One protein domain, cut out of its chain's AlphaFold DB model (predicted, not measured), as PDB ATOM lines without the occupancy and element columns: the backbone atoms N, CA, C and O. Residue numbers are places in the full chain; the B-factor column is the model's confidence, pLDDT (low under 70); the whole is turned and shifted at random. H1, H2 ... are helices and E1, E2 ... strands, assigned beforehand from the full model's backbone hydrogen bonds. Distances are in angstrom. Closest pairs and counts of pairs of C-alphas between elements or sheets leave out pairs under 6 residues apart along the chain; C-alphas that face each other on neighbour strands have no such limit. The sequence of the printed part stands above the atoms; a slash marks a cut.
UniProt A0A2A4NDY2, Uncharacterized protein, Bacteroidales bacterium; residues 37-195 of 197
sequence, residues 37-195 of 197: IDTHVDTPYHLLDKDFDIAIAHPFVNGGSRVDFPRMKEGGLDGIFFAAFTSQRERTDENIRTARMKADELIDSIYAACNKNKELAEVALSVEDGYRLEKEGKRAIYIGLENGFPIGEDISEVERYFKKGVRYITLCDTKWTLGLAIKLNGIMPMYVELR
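Overview. This is residues 37 to 195 of the 197 residues of an uncharacterized protein of Bacteroidales bacterium (UniProt A0A2A4NDY2). A strongly twisted sheet of five parallel strands forms the core, with the long helix H3 along one face, the shorter H4 on the opposite face, and H5 over the edge strand E5. H1 and H2 only graze the sheet, and a tail of low confidence runs on after E5, where residues 182 to 187 stick out. The printed part has 159 residues, with six named helices and five named strands in the order E1 H1 H2 E2 H3 E3 H4 E4 H5 E5 H6; the class is mixed, helices and strands. The whole is compact, with a radius of gyration of the C-alphas of 16.7 A and spans of 50 by 35 by 22 A.

Along the chain. Begin with the sheet at E4, residues 139 to 146, 20.8 A long from C-alpha 139 at (132.266, 182.279, 232.936). The other strands are E2, residues 79 to 85, 18.3 A; E1, residues 37 to 41; E3, residues 121 to 123; and E5, residues 166 to 170. Find C-alpha 93 at (146.435, 205.967, 208.595); from there H3 runs 34.3 A to residue 116. H4 is residues 127 to 135, 12.8 A; H5 is 156 to 163, 10.9 A; H1 is 43 to 48, H2 is 69 to 74, and H6 is 190 to 193.

Arrangement. Look first at E4: E2 lies on one side of it, E3 and E5 on the other side. E2 and E4 are parallel, with N 84 and O 144 at 2.8 A; E1 and E2 have N 41 and O 81 at 2.9 A, E3 and E4 N 141 and O 122 at 2.9 A, and E4 and E5 N 167 and O 143 at 2.8 A. E1 H1 H2 E2, E3 H4 E4 and E4 H5 E5 are strand-helix-strand units, two parallel neighbour strands with helices between, each with a right-handed crossover. H3 is over E2 and E4 at a height over the sheet of 9.5 A; the closest C-alphas of E2 and H3 are those of Ala 84 and Ala 103, 5.3 A. H4, on the opposite face, is over E4 at 8.4 A. H1 touches H3, about perpendicular at 85 degrees, with residues 106 to 113 of H3 alone; their closest C-alphas are those of Pro 44 and Leu 106, 5.9 A. In H2, H3, H4 and H5 every O i to N i+4 pair is within hydrogen-bond range; in H1 1 of 2 is, and H6 is too short for such a pair.

Size, cuts and confidence. The C-alphas of Ile 56 and Asn 185, the two farthest apart, are 50.5 A from each other. The printed part has no cut. The links H1 to H2 and E5 to H6 are long. Residues 176 to 195 have pLDDT under 70; H6 is not on the sheet.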
ATOM      1  N   ILE A  37     129.391 191.021 237.756       98.25
ATOM      2  CA  ILE A  37     130.053 191.420 236.521       98.25
ATOM      3  C   ILE A  37     131.090 192.502 236.777       98.25
ATOM      4  O   ILE A  37     130.806 193.505 237.431       98.25
ATOM      5  N   ASP A  38     132.281 192.301 236.221       98.31
ATOM      6  CA  ASP A  38     133.288 193.347 236.092       98.31
ATOM      7  C   ASP A  38     133.229 193.911 234.668       98.31
ATOM      8  O   ASP A  38     133.301 193.182 233.675       98.31
ATOM      9  N   THR A  39     133.040 195.223 234.558       97.62
ATOM     10  CA  THR A  39     132.840 195.897 233.275       97.62
ATOM     11  C   THR A  39     134.135 196.246 232.555       97.62
ATOM     12  O   THR A  39     134.052 196.793 231.455       97.62
ATOM     13  N   HIS A  40     135.312 195.992 233.139       97.56
ATOM     14  CA  HIS A  40     136.564 196.366 232.494       97.56
ATOM     15  C   HIS A  40     137.799 195.640 233.045       97.56
ATOM     16  O   HIS A  40     138.298 195.976 234.118       97.56
ATOM     17  N   VAL A  41     138.354 194.702 232.269       96.94
ATOM     18  CA  VAL A  41     139.574 193.975 232.649       96.94
ATOM     19  C   VAL A  41     140.561 193.802 231.487       96.94
ATOM     20  O   VAL A  41     140.223 193.268 230.429       96.94
ATOM     21  N   ASP A  42     141.822 194.159 231.751       95.62
ATOM     22  CA  ASP A  42     142.955 194.163 230.805       95.62
ATOM     23  C   ASP A  42     143.678 192.816 230.620       95.62
ATOM     24  O   ASP A  42     144.709 192.730 229.943       95.62
ATOM     25  N   THR A  43     143.146 191.726 231.178       95.44
ATOM     26  CA  THR A  43     143.708 190.371 231.027       95.44
ATOM     27  C   THR A  43     144.026 189.960 229.584       95.44
ATOM     28  O   THR A  43     145.000 189.221 229.414       95.44
ATOM     29  N   PRO A  44     143.320 190.423 228.525       96.62
ATOM     30  CA  PRO A  44     143.681 190.093 227.146       96.62
ATOM     31  C   PRO A  44     145.136 190.362 226.756       96.62
ATOM     32  O   PRO A  44     145.667 189.651 225.908       96.62
ATOM     33  N   TYR A  45     145.823 191.316 227.392       94.44
ATOM     34  CA  TYR A  45     147.256 191.516 227.151       94.44
ATOM     35  C   TYR A  45     148.109 190.323 227.585       94.44
ATOM     36  O   TYR A  45     149.083 189.994 226.909       94.44
ATOM     37  N   HIS A  46     147.733 189.650 228.674       94.38
ATOM     38  CA  HIS A  46     148.399 188.428 229.114       94.38
ATOM     39  C   HIS A  46     148.125 187.259 228.163       94.38
ATOM     40  O   HIS A  46     148.997 186.422 227.990       94.38
ATOM     41  N   LEU A  47     146.973 187.223 227.480       96.12
ATOM     42  CA  LEU A  47     146.642 186.161 226.513       96.12
ATOM     43  C   LEU A  47     147.559 186.135 225.281       96.12
ATOM     44  O   LEU A  47     147.558 185.159 224.535       96.12
ATOM     45  N   LEU A  48     148.321 187.204 225.049       95.00
ATOM     46  CA  LEU A  48     149.319 187.265 223.983       95.00
ATOM     47  C   LEU A  48     150.658 186.641 224.388       95.00
ATOM     48  O   LEU A  48     151.499 186.379 223.528       95.00
ATOM     49  N   ASP A  49     150.869 186.417 225.684       93.50
ATOM     50  CA  ASP A  49     152.011 185.675 226.187       93.50
ATOM     51  C   ASP A  49     151.728 184.171 226.086       93.50
ATOM     52  O   ASP A  49     150.799 183.648 226.698       93.50
ATOM     53  N   LYS A  50     152.566 183.458 225.329       90.81
ATOM     54  CA  LYS A  50     152.470 182.003 225.143       90.81
ATOM     55  C   LYS A  50     152.610 181.203 226.444       90.81
ATOM     56  O   LYS A  50     152.206 180.043 226.474       90.81
ATOM     57  N   ASP A  51     153.216 181.792 227.473       91.56
ATOM     58  CA  ASP A  51     153.459 181.139 228.761       91.56
ATOM     59  C   ASP A  51     152.319 181.408 229.766       91.56
ATOM     60  O   ASP A  51     152.286 180.806 230.842       91.56
ATOM     61  N   PHE A  52     151.351 182.264 229.415       94.81
ATOM     62  CA  PHE A  52     150.170 182.533 230.228       94.81
ATOM     63  C   PHE A  52     149.005 181.609 229.850       94.81
ATOM     64  O   PHE A  52     148.531 181.599 228.714       94.81
ATOM     65  N   ASP A  53     148.486 180.865 230.829       95.94
ATOM     66  CA  ASP A  53     147.278 180.053 230.665       95.94
ATOM     67  C   ASP A  53     146.166 180.546 231.593       95.94
ATOM     68  O   ASP A  53     146.217 180.342 232.805       95.94
ATOM     69  N   ILE A  54     145.137 181.175 231.024       97.25
ATOM     70  CA  ILE A  54     143.994 181.711 231.775       97.25
ATOM     71  C   ILE A  54     143.158 180.626 232.482       97.25
ATOM     72  O   ILE A  54     142.334 180.944 233.338       97.25
ATOM     73  N   ALA A  55     143.346 179.346 232.148       97.62
ATOM     74  CA  ALA A  55     142.680 178.233 232.822       97.62
ATOM     75  C   ALA A  55     143.381 177.790 234.118       97.62
ATOM     76  O   ALA A  55     142.877 176.912 234.819       97.62
ATOM     77  N   ILE A  56     144.530 178.382 234.453       96.50
ATOM     78  CA  ILE A  56     145.310 178.071 235.655       96.50
ATOM     79  C   ILE A  56     145.233 179.253 236.623       96.50
ATOM     80  O   ILE A  56     145.241 180.404 236.199       96.50
ATOM     81  N   ALA A  57     145.162 178.973 237.926       95.38
ATOM     82  CA  ALA A  57     145.214 180.006 238.953       95.38
ATOM     83  C   ALA A  57     146.629 180.592 239.054       95.38
ATOM     84  O   ALA A  57     147.586 179.867 239.335       95.38
ATOM     85  N   HIS A  58     146.757 181.906 238.878       92.75
ATOM     86  CA  HIS A  58     148.039 182.606 238.984       92.75
ATOM     87  C   HIS A  58     148.143 183.368 240.307       92.75
ATOM     88  O   HIS A  58     147.242 184.140 240.640       92.75
ATOM     89  N   PRO A  59     149.237 183.235 241.077       88.56
ATOM     90  CA  PRO A  59     149.458 184.110 242.217       88.56
ATOM     91  C   PRO A  59     149.711 185.542 241.729       88.56
ATOM     92  O   PRO A  59     150.392 185.767 240.727       88.56
ATOM     93  N   PHE A  60     149.201 186.534 242.460       86.50
ATOM     94  CA  PHE A  60     149.517 187.926 242.159       86.50
ATOM     95  C   PHE A  60     150.951 188.247 242.604       86.50
ATOM     96  O   PHE A  60     151.206 188.536 243.773       86.50
ATOM     97  N   VAL A  61     151.897 188.182 241.667       83.88
ATOM     98  CA  VAL A  61     153.321 188.471 241.897       83.88
ATOM     99  C   VAL A  61     153.800 189.478 240.856       83.88
ATOM    100  O   VAL A  61     153.534 189.308 239.672       83.88
ATOM    101  N   ASN A  62     154.500 190.533 241.289       77.94
ATOM    102  CA  ASN A  62     155.156 191.525 240.419       77.94
ATOM    103  C   ASN A  62     154.261 192.126 239.312       77.94
ATOM    104  O   ASN A  62     154.721 192.354 238.199       77.94
ATOM    105  N   GLY A  63     152.982 192.386 239.606       71.75
ATOM    106  CA  GLY A  63     152.048 192.928 238.612       71.75
ATOM    107  C   GLY A  63     151.498 191.892 237.623       71.75
ATOM    108  O   GLY A  63     150.969 192.284 236.590       71.75
ATOM    109  N   GLY A  64     151.610 190.597 237.934       78.12
ATOM    110  CA  GLY A  64     150.985 189.514 237.175       78.12
ATOM    111  C   GLY A  64     149.453 189.564 237.183       78.12
ATOM    112  O   GLY A  64     148.837 190.415 237.833       78.12
ATOM    113  N   SER A  65     148.833 188.629 236.460       88.69
ATOM    114  CA  SER A  65     147.382 188.630 236.268       88.69
ATOM    115  C   SER A  65     146.611 188.616 237.595       88.69
ATOM    116  O   SER A  65     146.942 187.892 238.541       88.69
ATOM    117  N   ARG A  66     145.522 189.385 237.635       93.38
ATOM    118  CA  ARG A  66     144.531 189.374 238.723       93.38
ATOM    119  C   ARG A  66     143.314 188.507 238.410       93.38
ATOM    120  O   ARG A  66     142.531 188.242 239.314       93.38
ATOM    121  N   VAL A  67     143.168 188.072 237.159       96.38
ATOM    122  CA  VAL A  67     142.002 187.332 236.678       96.38
ATOM    123  C   VAL A  67     142.447 186.103 235.894       96.38
ATOM    124  O   VAL A  67     143.244 186.178 234.960       96.38
ATOM    125  N   ASP A  68     141.884 184.969 236.275       97.44
ATOM    126  CA  ASP A  68     141.895 183.704 235.546       97.44
ATOM    127  C   ASP A  68     140.606 182.946 235.871       97.44
ATOM    128  O   ASP A  68     139.927 183.261 236.851       97.44
ATOM    129  N   PHE A  69     140.227 181.977 235.037       98.12
ATOM    130  CA  PHE A  69     138.944 181.287 235.191       98.12
ATOM    131  C   PHE A  69     138.783 180.594 236.557       98.12
ATOM    132  O   PHE A  69     137.692 180.701 237.130       98.12
ATOM    133  N   PRO A  70     139.821 179.947 237.135       97.56
ATOM    134  CA  PRO A  70     139.732 179.399 238.485       97.56
ATOM    135  C   PRO A  70     139.433 180.458 239.550       97.56
ATOM    136  O   PRO A  70     138.491 180.271 240.318       97.56
ATOM    137  N   ARG A  71     140.153 181.590 239.573       97.31
ATOM    138  CA  ARG A  71     139.912 182.653 240.566       97.31
ATOM    139  C   ARG A  71     138.613 183.410 240.327       97.31
ATOM    140  O   ARG A  71     137.975 183.810 241.295       97.31
ATOM    141  N   MET A  72     138.164 183.550 239.075       98.06
ATOM    142  CA  MET A  72     136.804 184.028 238.801       98.06
ATOM    143  C   MET A  72     135.779 183.096 239.445       98.06
ATOM    144  O   MET A  72     134.809 183.555 240.036       98.06
ATOM    145  N   LYS A  73     135.993 181.775 239.372       96.88
ATOM    146  CA  LYS A  73     135.075 180.821 239.988       96.88
ATOM    147  C   LYS A  73     135.126 180.815 241.506       96.88
ATOM    148  O   LYS A  73     134.065 180.801 242.118       96.88
ATOM    149  N   GLU A  74     136.314 180.859 242.085       96.06
ATOM    150  CA  GLU A  74     136.512 180.958 243.531       96.06
ATOM    151  C   GLU A  74     135.896 182.240 244.108       96.06
ATOM    152  O   GLU A  74     135.208 182.188 245.123       96.06
ATOM    153  N   GLY A  75     136.088 183.376 243.431       95.94
ATOM    154  CA  GLY A  75     135.545 184.671 243.838       95.94
ATOM    155  C   GLY A  75     134.071 184.886 243.490       95.94
ATOM    156  O   GLY A  75     133.538 185.949 243.791       95.94
ATOM    157  N   GLY A  76     133.415 183.922 242.837       97.25
ATOM    158  CA  GLY A  76     132.032 184.050 242.380       97.25
ATOM    159  C   GLY A  76     131.825 185.210 241.406       97.25
ATOM    160  O   GLY A  76     130.848 185.920 241.566       97.25
ATOM    161  N   LEU A  77     132.762 185.429 240.472       98.25
ATOM    162  CA  LEU A  77     132.655 186.388 239.368       98.25
ATOM    163  C   LEU A  77     132.055 185.702 238.132       98.25
ATOM    164  O   LEU A  77     132.713 184.853 237.526       98.25
ATOM    165  N   ASP A  78     130.833 186.058 237.742       98.62
ATOM    166  CA  ASP A  78     130.087 185.327 236.706       98.62
ATOM    167  C   ASP A  78     130.372 185.817 235.297       98.62
ATOM    168  O   ASP A  78     130.557 185.009 234.380       98.62
ATOM    169  N   GLY A  79     130.455 187.134 235.136       98.56
ATOM    170  CA  GLY A  79     130.735 187.793 233.874       98.56
ATOM    171  C   GLY A  79     131.910 188.757 233.949       98.56
ATOM    172  O   GLY A  79     132.208 189.341 234.990       98.56
ATOM    173  N   ILE A  80     132.561 188.970 232.812       98.56
ATOM    174  CA  ILE A  80     133.607 189.984 232.684       98.56
ATOM    175  C   ILE A  80     133.611 190.588 231.293       98.56
ATOM    176  O   ILE A  80     133.370 189.889 230.311       98.56
ATOM    177  N   PHE A  81     133.931 191.872 231.198       98.75
ATOM    178  CA  PHE A  81     134.308 192.489 229.939       98.75
ATOM    179  C   PHE A  81     135.826 192.529 229.806       98.75
ATOM    180  O   PHE A  81     136.521 193.276 230.494       98.75
ATOM    181  N   PHE A  82     136.329 191.736 228.873       98.69
ATOM    182  CA  PHE A  82     137.715 191.782 228.450       98.69
ATOM    183  C   PHE A  82     137.935 192.924 227.462       98.69
ATOM    184  O   PHE A  82     137.292 192.997 226.411       98.69
ATOM    185  N   ALA A  83     138.847 193.825 227.824       98.00
ATOM    186  CA  ALA A  83     139.174 195.005 227.045       98.00
ATOM    187  C   ALA A  83     140.195 194.671 225.946       98.00
ATOM    188  O   ALA A  83     141.347 194.319 226.204       98.00
ATOM    189  N   ALA A  84     139.785 194.821 224.688       98.25
ATOM    190  CA  ALA A  84     140.684 194.916 223.548       98.25
ATOM    191  C   ALA A  84     141.265 196.340 223.497       98.25
ATOM    192  O   ALA A  84     140.832 197.178 222.703       98.25
ATOM    193  N   PHE A  85     142.201 196.625 224.405       96.69
ATOM    194  CA  PHE A  85     142.822 197.940 224.548       96.69
ATOM    195  C   PHE A  85     143.854 198.238 223.463       96.69
ATOM    196  O   PHE A  85     144.678 197.401 223.086       96.69
ATOM    197  N   THR A  86     143.838 199.483 222.978       95.12
ATOM    198  CA  THR A  86     144.874 200.006 222.086       95.12
ATOM    199  C   THR A  86     145.332 201.395 222.517       95.12
ATOM    200  O   THR A  86     144.545 202.327 222.694       95.12
ATOM    201  N   SER A  87     146.649 201.572 222.647       91.75
ATOM    202  CA  SER A  87     147.220 202.859 223.047       91.75
ATOM    203  C   SER A  87     147.043 203.932 221.971       91.75
ATOM    204  O   SER A  87     147.251 203.689 220.778       91.75
ATOM    205  N   GLN A  88     146.753 205.162 222.396       90.81
ATOM    206  CA  GLN A  88     146.649 206.307 221.493       90.81
ATOM    207  C   GLN A  88     148.013 206.687 220.887       90.81
ATOM    208  O   GLN A  88     149.001 206.874 221.603       90.81
ATOM    209  N   ARG A  89     148.046 206.911 219.567       91.94
ATOM    210  CA  ARG A  89     149.189 207.501 218.841       91.94
ATOM    211  C   ARG A  89     148.756 208.706 218.000       91.94
ATOM    212  O   ARG A  89     147.597 209.127 218.054       91.94
ATOM    213  N   GLU A  90     149.692 209.284 217.249       92.12
ATOM    214  CA  GLU A  90     149.381 210.282 216.221       92.12
ATOM    215  C   GLU A  90     148.384 209.704 215.206       92.12
ATOM    216  O   GLU A  90     148.475 208.529 214.848       92.12
ATOM    217  N   ARG A  91     147.420 210.509 214.755       89.00
ATOM    218  CA  ARG A  91     146.313 210.055 213.900       89.00
ATOM    219  C   ARG A  91     146.727 210.004 212.434       89.00
ATOM    220  O   ARG A  91     146.281 210.805 211.624       89.00
ATOM    221  N   THR A  92     147.611 209.069 212.130       94.38
ATOM    222  CA  THR A  92     147.990 208.712 210.765       94.38
ATOM    223  C   THR A  92     147.293 207.413 210.377       94.38
ATOM    224  O   THR A  92     147.029 206.571 211.241       94.38
ATOM    225  N   ASP A  93     147.042 207.211 209.084       95.06
ATOM    226  CA  ASP A  93     146.435 205.967 208.595       95.06
ATOM    227  C   ASP A  93     147.238 204.731 209.023       95.06
ATOM    228  O   ASP A  93     146.670 203.689 209.335       95.06
ATOM    229  N   GLU A  94     148.566 204.853 209.085       97.44
ATOM    230  CA  GLU A  94     149.459 203.780 209.526       97.44
ATOM    231  C   GLU A  94     149.260 203.418 211.003       97.44
ATOM    232  O   GLU A  94     149.126 202.243 211.355       97.44
ATOM    233  N   ASN A  95     149.175 204.423 211.878       96.19
ATOM    234  CA  ASN A  95     148.952 204.191 213.301       96.19
ATOM    235  C   ASN A  95     147.549 203.637 213.577       96.19
ATOM    236  O   ASN A  95     147.402 202.783 214.453       96.19
ATOM    237  N   ILE A  96     146.537 204.084 212.826       96.19
ATOM    238  CA  ILE A  96     145.166 203.558 212.918       96.19
ATOM    239  C   ILE A  96     145.133 202.093 212.467       96.19
ATOM    240  O   ILE A  96     144.594 201.254 213.185       96.19
ATOM    241  N   ARG A  97     145.759 201.754 211.327       97.31
ATOM    242  CA  ARG A  97     145.882 200.359 210.864       97.31
ATOM    243  C   ARG A  97     146.584 199.477 211.892       97.31
ATOM    244  O   ARG A  97     146.103 198.387 212.185       97.31
ATOM    245  N   THR A  98     147.672 199.963 212.482       98.00
ATOM    246  CA  THR A  98     148.403 199.233 213.527       98.00
ATOM    247  C   THR A  98     147.532 198.998 214.765       98.00
ATOM    248  O   THR A  98     147.495 197.889 215.293       98.00
ATOM    249  N   ALA A  99     146.799 200.019 215.225       97.31
ATOM    250  CA  ALA A  99     145.873 199.883 216.349       97.31
ATOM    251  C   ALA A  99     144.750 198.882 216.034       97.31
ATOM    252  O   ALA A  99     144.424 198.035 216.857       97.31
ATOM    253  N   ARG A 100     144.220 198.911 214.812       97.69
ATOM    254  CA  ARG A 100     143.206 197.970 214.330       97.69
ATOM    255  C   ARG A 100     143.678 196.523 214.343       97.69
ATOM    256  O   ARG A 100     142.999 195.686 214.928       97.69
ATOM    257  N   MET A 101     144.865 196.259 213.799       98.31
ATOM    258  CA  MET A 101     145.489 194.934 213.853       98.31
ATOM    259  C   MET A 101     145.685 194.461 215.294       98.31
ATOM    260  O   MET A 101     145.449 193.296 215.594       98.31
ATOM    261  N   LYS A 102     146.069 195.370 216.200       98.38
ATOM    262  CA  LYS A 102     146.232 195.039 217.617       98.38
ATOM    263  C   LYS A 102     144.908 194.693 218.299       98.38
ATOM    264  O   LYS A 102     144.845 193.716 219.039       98.38
ATOM    265  N   ALA A 103     143.860 195.476 218.052       98.44
ATOM    266  CA  ALA A 103     142.527 195.188 218.567       98.44
ATOM    267  C   ALA A 103     142.011 193.841 218.043       98.44
ATOM    268  O   ALA A 103     141.475 193.054 218.816       98.44
ATOM    269  N   ASP A 104     142.220 193.548 216.756       98.69
ATOM    270  CA  ASP A 104     141.860 192.255 216.174       98.69
ATOM    271  C   ASP A 104     142.627 191.097 216.825       98.69
ATOM    272  O   ASP A 104     142.002 190.114 217.206       98.69
ATOM    273  N   GLU A 105     143.937 191.240 217.039       98.62
ATOM    274  CA  GLU A 105     144.767 190.241 217.728       98.62
ATOM    275  C   GLU A 105     144.265 189.949 219.154       98.62
ATOM    276  O   GLU A 105     144.181 188.790 219.559       98.62
ATOM    277  N   LEU A 106     143.895 190.988 219.911       98.69
ATOM    278  CA  LEU A 106     143.352 190.840 221.266       98.69
ATOM    279  C   LEU A 106     141.974 190.166 221.266       98.69
ATOM    280  O   LEU A 106     141.704 189.312 222.104       98.69
ATOM    281  N   ILE A 107     141.095 190.519 220.327       98.81
ATOM    282  CA  ILE A 107     139.783 189.872 220.196       98.81
ATOM    283  C   ILE A 107     139.962 188.392 219.848       98.81
ATOM    284  O   ILE A 107     139.348 187.523 220.469       98.81
ATOM    285  N   ASP A 108     140.828 188.096 218.883       98.69
ATOM    286  CA  ASP A 108     141.069 186.733 218.423       98.69
ATOM    287  C   ASP A 108     141.713 185.878 219.537       98.69
ATOM    288  O   ASP A 108     141.357 184.706 219.687       98.69
ATOM    289  N   SER A 109     142.581 186.455 220.381       98.56
ATOM    290  CA  SER A 109     143.160 185.758 221.540       98.56
ATOM    291  C   SER A 109     142.121 185.441 222.624       98.56
ATOM    292  O   SER A 109     142.149 184.343 223.184       98.56
ATOM    293  N   ILE A 110     141.147 186.330 222.864       98.69
ATOM    294  CA  ILE A 110     140.009 186.068 223.764       98.69
ATOM    295  C   ILE A 110     139.196 184.869 223.263       98.69
ATOM    296  O   ILE A 110     138.919 183.942 224.033       98.69
ATOM    297  N   TYR A 111     138.849 184.842 221.971       98.75
ATOM    298  CA  TYR A 111     138.144 183.699 221.385       98.75
ATOM    299  C   TYR A 111     138.973 182.422 221.458       98.75
ATOM    300  O   TYR A 111     138.427 181.371 221.786       98.75
ATOM    301  N   ALA A 112     140.274 182.480 221.163       98.50
ATOM    302  CA  ALA A 112     141.154 181.319 221.248       98.50
ATOM    303  C   ALA A 112     141.196 180.753 222.677       98.50
ATOM    304  O   ALA A 112     141.045 179.544 222.862       98.50
ATOM    305  N   ALA A 113     141.312 181.623 223.683       98.31
ATOM    306  CA  ALA A 113     141.321 181.241 225.089       98.31
ATOM    307  C   ALA A 113     139.998 180.590 225.527       98.31
ATOM    308  O   ALA A 113     140.022 179.536 226.164       98.31
ATOM    309  N   CYS A 114     138.848 181.150 225.142       98.50
ATOM    310  CA  CYS A 114     137.544 180.550 225.448       98.50
ATOM    311  C   CYS A 114     137.331 179.234 224.682       98.50
ATOM    312  O   CYS A 114     136.860 178.250 225.240       98.50
ATOM    313  N   ASN A 115     137.732 179.170 223.408       98.38
ATOM    314  CA  ASN A 115     137.596 177.966 222.587       98.38
ATOM    315  C   ASN A 115     138.462 176.800 223.071       98.38
ATOM    316  O   ASN A 115     138.069 175.648 222.882       98.38
ATOM    317  N   LYS A 116     139.627 177.086 223.661       98.31
ATOM    318  CA  LYS A 116     140.493 176.082 224.291       98.31
ATOM    319  C   LYS A 116     139.880 175.533 225.587       98.31
ATOM    320  O   LYS A 116     140.122 174.375 225.896       98.31
ATOM    321  N   ASN A 117     139.083 176.339 226.295       98.31
ATOM    322  CA  ASN A 117     138.595 176.068 227.652       98.31
ATOM    323  C   ASN A 117     137.060 176.194 227.753       98.31
ATOM    324  O   ASN A 117     136.530 176.882 228.631       98.31
ATOM    325  N   LYS A 118     136.330 175.572 226.816       97.81
ATOM    326  CA  LYS A 118     134.864 175.727 226.661       97.81
ATOM    327  C   LYS A 118     134.066 175.233 227.863       97.81
ATOM    328  O   LYS A 118     132.911 175.605 228.040       97.81
ATOM    329  N   GLU A 119     134.655 174.353 228.658       97.94
ATOM    330  CA  GLU A 119     134.119 173.851 229.917       97.94
ATOM    331  C   GLU A 119     134.207 174.872 231.060       97.94
ATOM    332  O   GLU A 119     133.458 174.755 232.028       97.94
ATOM    333  N   LEU A 120     135.084 175.876 230.947       98.50
ATOM    334  CA  LEU A 120     135.291 176.909 231.964       98.50
ATOM    335  C   LEU A 120     134.639 178.241 231.594       98.50
ATOM    336  O   LEU A 120     134.094 178.913 232.470       98.50
ATOM    337  N   ALA A 121     134.704 178.640 230.324       98.62
ATOM    338  CA  ALA A 121     134.263 179.956 229.880       98.62
ATOM    339  C   ALA A 121     133.809 179.959 228.417       98.62
ATOM    340  O   ALA A 121     134.231 179.130 227.610       98.62
ATOM    341  N   GLU A 122     132.971 180.929 228.063       98.75
ATOM    342  CA  GLU A 122     132.483 181.127 226.698       98.75
ATOM    343  C   GLU A 122     132.307 182.623 226.418       98.75
ATOM    344  O   GLU A 122     131.991 183.402 227.322       98.75
ATOM    345  N   VAL A 123     132.506 183.029 225.160       98.81
ATOM    346  CA  VAL A 123     132.231 184.409 224.750       98.81
ATOM    347  C   VAL A 123     130.721 184.636 224.724       98.81
ATOM    348  O   VAL A 123     129.999 183.927 224.024       98.81
ATOM    349  N   ALA A 124     130.254 185.635 225.468       98.75
ATOM    350  CA  ALA A 124     128.852 186.014 225.573       98.75
ATOM    351  C   ALA A 124     128.547 187.215 224.670       98.75
ATOM    352  O   ALA A 124     129.282 188.205 224.639       98.75
ATOM    353  N   LEU A 125     127.436 187.138 223.934       98.50
ATOM    354  CA  LEU A 125     127.032 188.149 222.956       98.50
ATOM    355  C   LEU A 125     125.744 188.875 223.352       98.50
ATOM    356  O   LEU A 125     125.332 189.810 222.662       98.50
ATOM    357  N   SER A 126     125.106 188.447 224.434       98.25
ATOM    358  CA  SER A 126     123.820 188.938 224.910       98.25
ATOM    359  C   SER A 126     123.719 188.779 226.425       98.25
ATOM    360  O   SER A 126     124.512 188.065 227.039       98.25
ATOM    361  N   VAL A 127     122.729 189.434 227.029       97.44
ATOM    362  CA  VAL A 127     122.432 189.274 228.460       97.44
ATOM    363  C   VAL A 127     121.991 187.835 228.749       97.44
ATOM    364  O   VAL A 127     122.362 187.245 229.763       97.44
ATOM    365  N   GLU A 128     121.235 187.246 227.825       98.50
ATOM    366  CA  GLU A 128     120.743 185.877 227.890       98.50
ATOM    367  C   GLU A 128     121.889 184.858 227.891       98.50
ATOM    368  O   GLU A 128     121.821 183.876 228.632       98.50
ATOM    369  N   ASP A 129     122.958 185.108 227.124       98.62
ATOM    370  CA  ASP A 129     124.172 184.287 227.173       98.62
ATOM    371  C   ASP A 129     124.812 184.318 228.558       98.62
ATOM    372  O   ASP A 129     125.176 183.265 229.070       98.62
ATOM    373  N   GLY A 130     124.894 185.492 229.193       98.38
ATOM    374  CA  GLY A 130     125.413 185.626 230.555       98.38
ATOM    375  C   GLY A 130     124.700 184.705 231.540       98.38
ATOM    376  O   GLY A 130     125.325 183.838 232.150       98.38
ATOM    377  N   TYR A 131     123.375 184.834 231.630       98.25
ATOM    378  CA  TYR A 131     122.566 184.006 232.529       98.25
ATOM    379  C   TYR A 131     122.575 182.519 232.159       98.25
ATOM    380  O   TYR A 131     122.460 181.657 233.032       98.25
ATOM    381  N   ARG A 132     122.667 182.182 230.868       98.62
ATOM    382  CA  ARG A 132     122.801 180.787 230.429       98.62
ATOM    383  C   ARG A 132     124.130 180.199 230.904       98.62
ATOM    384  O   ARG A 132     124.136 179.107 231.465       98.62
ATOM    385  N   LEU A 133     125.232 180.917 230.706       98.69
ATOM    386  CA  LEU A 133     126.577 180.458 231.053       98.69
ATOM    387  C   LEU A 133     126.770 180.321 232.563       98.69
ATOM    388  O   LEU A 133     127.319 179.314 233.001       98.69
ATOM    389  N   GLU A 134     126.238 181.255 233.351       97.69
ATOM    390  CA  GLU A 134     126.195 181.149 234.815       97.69
ATOM    391  C   GLU A 134     125.513 179.842 235.258       97.69
ATOM    392  O   GLU A 134     126.081 179.077 236.039       97.69
ATOM    393  N   LYS A 135     124.338 179.521 234.694       97.44
ATOM    394  CA  LYS A 135     123.605 178.272 234.984       97.44
ATOM    395  C   LYS A 135     124.357 177.015 234.552       97.44
ATOM    396  O   LYS A 135     124.229 175.976 235.196       97.44
ATOM    397  N   GLU A 136     125.131 177.095 233.473       98.06
ATOM    398  CA  GLU A 136     126.041 176.029 233.032       98.06
ATOM    399  C   GLU A 136     127.301 175.928 233.915       98.06
ATOM    400  O   GLU A 136     128.095 175.000 233.762       98.06
ATOM    401  N   GLY A 137     127.499 176.861 234.851       97.12
ATOM    402  CA  GLY A 137     128.668 176.935 235.720       97.12
ATOM    403  C   GLY A 137     129.924 177.471 235.029       97.12
ATOM    404  O   GLY A 137     131.021 177.279 235.570       97.12
ATOM    405  N   LYS A 138     129.768 178.114 233.867       98.56
ATOM    406  CA  LYS A 138     130.825 178.732 233.058       98.56
ATOM    407  C   LYS A 138     130.920 180.235 233.320       98.56
ATOM    408  O   LYS A 138     130.004 180.856 233.853       98.56
ATOM    409  N   ARG A 139     132.034 180.831 232.899       98.62
ATOM    410  CA  ARG A 139     132.266 182.279 232.936       98.62
ATOM    411  C   ARG A 139     131.842 182.932 231.624       98.62
ATOM    412  O   ARG A 139     132.232 182.473 230.550       98.62
ATOM    413  N   ALA A 140     131.052 183.996 231.727       98.81
ATOM    414  CA  ALA A 140     130.599 184.782 230.590       98.81
ATOM    415  C   ALA A 140     131.644 185.844 230.233       98.81
ATOM    416  O   ALA A 140     131.878 186.783 230.994       98.81
ATOM    417  N   ILE A 141     132.279 185.698 229.074       98.81
ATOM    418  CA  ILE A 141     133.312 186.625 228.610       98.81
ATOM    419  C   ILE A 141     132.712 187.555 227.558       98.81
ATOM    420  O   ILE A 141     132.472 187.161 226.422       98.81
ATOM    421  N   TYR A 142     132.472 188.802 227.927       98.81
ATOM    422  CA  TYR A 142     132.105 189.865 227.000       98.81
ATOM    423  C   TYR A 142     133.359 190.571 226.489       98.81
ATOM    424  O   TYR A 142     134.414 190.545 227.124       98.81
ATOM    425  N   ILE A 143     133.243 191.234 225.340       98.88
ATOM    426  CA  ILE A 143     134.363 191.935 224.712       98.88
ATOM    427  C   ILE A 143     134.046 193.423 224.624       98.88
ATOM    428  O   ILE A 143     133.014 193.829 224.081       98.88
ATOM    429  N   GLY A 144     134.957 194.240 225.134       98.44
ATOM    430  CA  GLY A 144     134.938 195.684 224.986       98.44
ATOM    431  C   GLY A 144     136.069 196.160 224.090       98.44
ATOM    432  O   GLY A 144     137.183 195.662 224.199       98.44
ATOM    433  N   LEU A 145     135.814 197.136 223.221       98.25
ATOM    434  CA  LEU A 145     136.883 197.836 222.510       98.25
ATOM    435  C   LEU A 145     137.263 199.073 223.321       98.25
ATOM    436  O   LEU A 145     136.481 200.022 223.408       98.25
ATOM    437  N   GLU A 146     138.442 199.068 223.933       96.12
ATOM    438  CA  GLU A 146     138.914 200.228 224.679       96.12
ATOM    439  C   GLU A 146     139.781 201.115 223.786       96.12
ATOM    440  O   GLU A 146     140.764 200.664 223.193       96.12
ATOM    441  N   ASN A 147     139.399 202.394 223.752       94.50
ATOM    442  CA  ASN A 147     139.836 203.421 222.817       94.50
ATOM    443  C   ASN A 147     139.249 203.238 221.409       94.50
ATOM    444  O   ASN A 147     139.545 202.277 220.708       94.50
ATOM    445  N   GLY A 148     138.486 204.230 220.938       92.81
ATOM    446  CA  GLY A 148     137.925 204.269 219.585       92.81
ATOM    447  C   GLY A 148     138.960 204.512 218.480       92.81
ATOM    448  O   GLY A 148     138.594 204.620 217.313       92.81
ATOM    449  N   PHE A 149     140.251 204.612 218.805       94.44
ATOM    450  CA  PHE A 149     141.323 204.850 217.836       94.44
ATOM    451  C   PHE A 149     141.367 203.856 216.652       94.44
ATOM    452  O   PHE A 149     141.561 204.325 215.528       94.44
ATOM    453  N   PRO A 150     141.106 202.542 216.826       96.00
ATOM    454  CA  PRO A 150     141.006 201.577 215.724       96.00
ATOM    455  C   PRO A 150     139.885 201.856 214.710       96.00
ATOM    456  O   PRO A 150     139.979 201.426 213.556       96.00
ATOM    457  N   ILE A 151     138.834 202.580 215.119       95.31
ATOM    458  CA  ILE A 151     137.731 202.994 214.235       95.31
ATOM    459  C   ILE A 151     138.240 204.018 213.211       95.31
ATOM    460  O   ILE A 151     137.902 203.954 212.030       95.31
ATOM    461  N   GLY A 152     139.128 204.925 213.630       91.31
ATOM    462  CA  GLY A 152     139.647 205.981 212.764       91.31
ATOM    463  C   GLY A 152     138.531 206.905 212.267       91.31
ATOM    464  O   GLY A 152     137.745 207.416 213.063       91.31
ATOM    465  N   GLU A 153     138.474 207.125 210.952       88.56
ATOM    466  CA  GLU A 153     137.412 207.904 210.293       88.56
ATOM    467  C   GLU A 153     136.334 207.034 209.620       88.56
ATOM    468  O   GLU A 153     135.393 207.569 209.034       88.56
ATOM    469  N   ASP A 154     136.452 205.706 209.702       89.19
ATOM    470  CA  ASP A 154     135.546 204.767 209.042       89.19
ATOM    471  C   ASP A 154     134.535 204.197 210.043       89.19
ATOM    472  O   ASP A 154     134.836 203.311 210.840       89.19
ATOM    473  N   ILE A 155     133.302 204.707 210.003       91.06
ATOM    474  CA  ILE A 155     132.242 204.277 210.921       91.06
ATOM    475  C   ILE A 155     131.801 202.823 210.689       91.06
ATOM    476  O   ILE A 155     131.264 202.203 211.607       91.06
ATOM    477  N   SER A 156     132.058 202.248 209.506       93.50
ATOM    478  CA  SER A 156     131.716 200.847 209.220       93.50
ATOM    479  C   SER A 156     132.490 199.864 210.109       93.50
ATOM    480  O   SER A 156     132.044 198.741 210.359       93.50
ATOM    481  N   GLU A 157     133.600 200.316 210.696       95.75
ATOM    482  CA  GLU A 157     134.380 199.568 211.676       95.75
ATOM    483  C   GLU A 157     133.585 199.256 212.947       95.75
ATOM    484  O   GLU A 157     133.807 198.210 213.554       95.75
ATOM    485  N   VAL A 158     132.625 200.108 213.333       96.44
ATOM    486  CA  VAL A 158     131.736 199.840 214.475       96.44
ATOM    487  C   VAL A 158     130.924 198.572 214.218       96.44
ATOM    488  O   VAL A 158     130.886 197.678 215.063       96.44
ATOM    489  N   GLU A 159     130.333 198.451 213.028       96.62
ATOM    490  CA  GLU A 159     129.587 197.255 212.633       96.62
ATOM    491  C   GLU A 159     130.514 196.034 212.528       96.62
ATOM    492  O   GLU A 159     130.147 194.940 212.966       96.62
ATOM    493  N   ARG A 160     131.738 196.205 212.004       98.06
ATOM    494  CA  ARG A 160     132.721 195.113 211.939       98.06
ATOM    495  C   ARG A 160     133.055 194.581 213.331       98.06
ATOM    496  O   ARG A 160     133.007 193.370 213.539       98.06
ATOM    497  N   TYR A 161     133.355 195.456 214.288       98.62
ATOM    498  CA  TYR A 161     133.667 195.050 215.657       98.62
ATOM    499  C   TYR A 161     132.457 194.454 216.377       98.62
ATOM    500  O   TYR A 161     132.602 193.442 217.064       98.62
ATOM    501  N   PHE A 162     131.254 194.990 216.156       98.56
ATOM    502  CA  PHE A 162     130.023 194.389 216.672       98.56
ATOM    503  C   PHE A 162     129.836 192.947 216.169       98.56
ATOM    504  O   PHE A 162     129.560 192.045 216.967       98.56
ATOM    505  N   LYS A 163     130.071 192.706 214.868       98.38
ATOM    506  CA  LYS A 163     130.062 191.364 214.254       98.38
ATOM    507  C   LYS A 163     131.177 190.459 214.783       98.38
ATOM    508  O   LYS A 163     130.963 189.255 214.881       98.38
ATOM    509  N   LYS A 164     132.331 191.016 215.173       98.31
ATOM    510  CA  LYS A 164     133.393 190.284 215.893       98.31
ATOM    511  C   LYS A 164     133.063 190.023 217.372       98.31
ATOM    512  O   LYS A 164     133.837 189.361 218.051       98.31
ATOM    513  N   GLY A 165     131.922 190.486 217.880       98.50
ATOM    514  CA  GLY A 165     131.459 190.201 219.242       98.50
ATOM    515  C   GLY A 165     131.705 191.314 220.260       98.50
ATOM    516  O   GLY A 165     131.405 191.129 221.433       98.50
ATOM    517  N   VAL A 166     132.193 192.484 219.838       98.62
ATOM    518  CA  VAL A 166     132.328 193.651 220.723       98.62
ATOM    519  C   VAL A 166     130.944 194.137 221.176       98.62
ATOM    520  O   VAL A 166     130.015 194.227 220.367       98.62
ATOM    521  N   ARG A 167     130.796 194.442 222.470       98.38
ATOM    522  CA  ARG A 167     129.533 194.872 223.103       98.38
ATOM    523  C   ARG A 167     129.591 196.230 223.800       98.38
ATOM    524  O   ARG A 167     128.540 196.782 224.104       98.38
ATOM    525  N   TYR A 168     130.776 196.819 223.950       97.19
ATOM    526  CA  TYR A 168     130.921 198.257 224.184       97.19
ATOM    527  C   TYR A 168     132.124 198.817 223.423       97.19
ATOM    528  O   TYR A 168     133.061 198.085 223.106       97.19
ATOM    529  N   ILE A 169     132.125 200.133 223.194       96.88
ATOM    530  CA  ILE A 169     133.301 200.873 222.724       96.88
ATOM    531  C   ILE A 169     133.553 202.051 223.669       96.88
ATOM    532  O   ILE A 169     132.691 202.916 223.828       96.88
ATOM    533  N   THR A 170     134.745 202.115 224.260       94.12
ATOM    534  CA  THR A 170     135.211 203.307 224.977       94.12
ATOM    535  C   THR A 170     135.705 204.321 223.949       94.12
ATOM    536  O   THR A 170     136.673 204.065 223.237       94.12
ATOM    537  N   LEU A 171     135.053 205.485 223.850       89.56
ATOM    538  CA  LEU A 171     135.322 206.458 222.778       89.56
ATOM    539  C   LEU A 171     136.764 206.988 222.774       89.56
ATOM    540  O   LEU A 171     137.349 207.182 221.707       89.56
ATOM    541  N   CYS A 172     137.342 207.212 223.953       85.56
ATOM    542  CA  CYS A 172     138.717 207.667 224.118       85.56
ATOM    543  C   CYS A 172     139.341 207.088 225.387       85.56
ATOM    544  O   CYS A 172     138.632 206.787 226.343       85.56
ATOM    545  N   ASP A 173     140.665 206.997 225.381       84.69
ATOM    546  CA  ASP A 173     141.488 206.674 226.549       84.69
ATOM    547  C   ASP A 173     142.138 207.972 227.113       84.69
ATOM    548  O   ASP A 173     141.652 209.080 226.873       84.69
ATOM    549  N   THR A 174     143.254 207.873 227.837       77.00
ATOM    550  CA  THR A 174     144.117 208.919 228.418       77.00
ATOM    551  C   THR A 174     144.458 210.118 227.524       77.00
ATOM    552  O   THR A 174     144.907 211.153 228.022       77.00
ATOM    553  N   LYS A 175     144.267 210.018 226.205       71.12
ATOM    554  CA  LYS A 175     144.423 211.120 225.251       71.12
ATOM    555  C   LYS A 175     143.188 211.213 224.367       71.12
ATOM    556  O   LYS A 175     142.681 210.208 223.883       71.12
ATOM    557  N   TRP A 176     142.765 212.446 224.090       57.09
ATOM    558  CA  TRP A 176     141.624 212.720 223.222       57.09
ATOM    559  C   TRP A 176     141.741 212.001 221.876       57.09
ATOM    560  O   TRP A 176     142.696 212.216 221.125       57.09
ATOM    561  N   THR A 177     140.697 211.267 221.503       56.19
ATOM    562  CA  THR A 177     140.463 210.746 220.148       56.19
ATOM    563  C   THR A 177     139.679 211.795 219.344       56.19
ATOM    564  O   THR A 177     138.588 211.565 218.838       56.19
ATOM    565  N   LEU A 178     140.212 213.019 219.262       44.59
ATOM    566  CA  LEU A 178     139.646 214.181 218.555       44.59
ATOM    567  C   LEU A 178     139.692 214.017 217.007       44.59
ATOM    568  O   LEU A 178     140.136 214.905 216.294       44.59
ATOM    569  N   GLY A 179     139.309 212.853 216.479       44.16
ATOM    570  CA  GLY A 179     138.902 212.654 215.079       44.16
ATOM    571  C   GLY A 179     137.380 212.524 214.979       44.16
ATOM    572  O   GLY A 179     136.748 213.160 214.141       44.16
ATOM    573  N   LEU A 180     136.773 211.837 215.956       41.62
ATOM    574  CA  LEU A 180     135.323 211.764 216.140       41.62
ATOM    575  C   LEU A 180     134.711 213.099 216.598       41.62
ATOM    576  O   LEU A 180     133.544 213.348 216.325       41.62
ATOM    577  N   ALA A 181     135.482 213.954 217.284       39.38
ATOM    578  CA  ALA A 181     134.981 215.191 217.890       39.38
ATOM    579  C   ALA A 181     135.149 216.461 217.027       39.38
ATOM    580  O   ALA A 181     134.405 217.413 217.229       39.38
ATOM    581  N   ILE A 182     136.074 216.502 216.054       36.97
ATOM    582  CA  ILE A 182     136.374 217.739 215.285       36.97
ATOM    583  C   ILE A 182     135.450 217.928 214.069       36.97
ATOM    584  O   ILE A 182     135.216 219.057 213.652       36.97
ATOM    585  N   LYS A 183     134.814 216.867 213.551       39.44
ATOM    586  CA  LYS A 183     133.685 217.004 212.602       39.44
ATOM    587  C   LYS A 183     132.362 217.392 213.288       39.44
ATOM    588  O   LYS A 183     131.340 217.522 212.617       39.44
ATOM    589  N   LEU A 184     132.361 217.583 214.610       42.53
ATOM    590  CA  LEU A 184     131.192 217.978 215.392       42.53
ATOM    591  C   LEU A 184     131.307 219.476 215.704       42.53
ATOM    592  O   LEU A 184     132.028 219.868 216.617       42.53
ATOM    593  N   ASN A 185     130.588 220.317 214.955       39.03
ATOM    594  CA  ASN A 185     130.385 221.745 215.243       39.03
ATOM    595  C   ASN A 185     129.696 221.943 216.609       39.03
ATOM    596  O   ASN A 185     128.503 222.228 216.671       39.03
ATOM    597  N   GLY A 186     130.410 221.724 217.713       39.97
ATOM    598  CA  GLY A 186     129.960 221.968 219.085       39.97
ATOM    599  C   GLY A 186     128.787 221.122 219.599       39.97
ATOM    600  O   GLY A 186     128.565 221.106 220.803       39.97
ATOM    601  N   ILE A 187     128.038 220.410 218.751       41.28
ATOM    602  CA  ILE A 187     126.860 219.623 219.145       41.28
ATOM    603  C   ILE A 187     126.762 218.365 218.270       41.28
ATOM    604  O   ILE A 187     126.166 218.374 217.203       41.28
ATOM    605  N   MET A 188     127.397 217.290 218.736       43.00
ATOM    606  CA  MET A 188     127.018 215.869 218.635       43.00
ATOM    607  C   MET A 188     126.018 215.399 217.531       43.00
ATOM    608  O   MET A 188     124.897 215.022 217.868       43.00
ATOM    609  N   PRO A 189     126.403 215.266 216.241       35.88
ATOM    610  CA  PRO A 189     125.599 214.535 215.243       35.88
ATOM    611  C   PRO A 189     125.751 212.999 215.269       35.88
ATOM    612  O   PRO A 189     124.881 212.295 214.773       35.88
ATOM    613  N   MET A 190     126.793 212.427 215.881       40.00
ATOM    614  CA  MET A 190     126.995 210.963 215.874       40.00
ATOM    615  C   MET A 190     126.080 210.199 216.845       40.00
ATOM    616  O   MET A 190     125.864 209.002 216.691       40.00
ATOM    617  N   TYR A 191     125.479 210.903 217.811       35.19
ATOM    618  CA  TYR A 191     124.415 210.334 218.649       35.19
ATOM    619  C   TYR A 191     123.136 210.024 217.865       35.19
ATOM    620  O   TYR A 191     122.266 209.329 218.385       35.19
ATOM    621  N   VAL A 192     122.987 210.570 216.654       39.28
ATOM    622  CA  VAL A 192     121.799 210.362 215.821       39.28
ATOM    623  C   VAL A 192     121.942 209.100 214.961       39.28
ATOM    624  O   VAL A 192     120.960 208.380 214.804       39.28
ATOM    625  N   GLU A 193     123.148 208.774 214.484       37.94
ATOM    626  CA  GLU A 193     123.385 207.571 213.665       37.94
ATOM    627  C   GLU A 193     123.501 206.291 214.516       37.94
ATOM    628  O   GLU A 193     122.949 205.263 214.144       37.94
ATOM    629  N   LEU A 194     124.109 206.355 215.712       40.03
ATOM    630  CA  LEU A 194     124.173 205.214 216.648       40.03
ATOM    631  C   LEU A 194     122.803 204.801 217.219       40.03
ATOM    632  O   LEU A 194     122.690 203.739 217.813       40.03
ATOM    633  N   ARG A 195     121.756 205.619 217.043       35.19
ATOM    634  CA  ARG A 195     120.364 205.248 217.363       35.19
ATOM    635  C   ARG A 195     119.640 204.532 216.214       35.19
ATOM    636  O   ARG A 195     118.460 204.223 216.361       35.19
TER     637      ARG A 195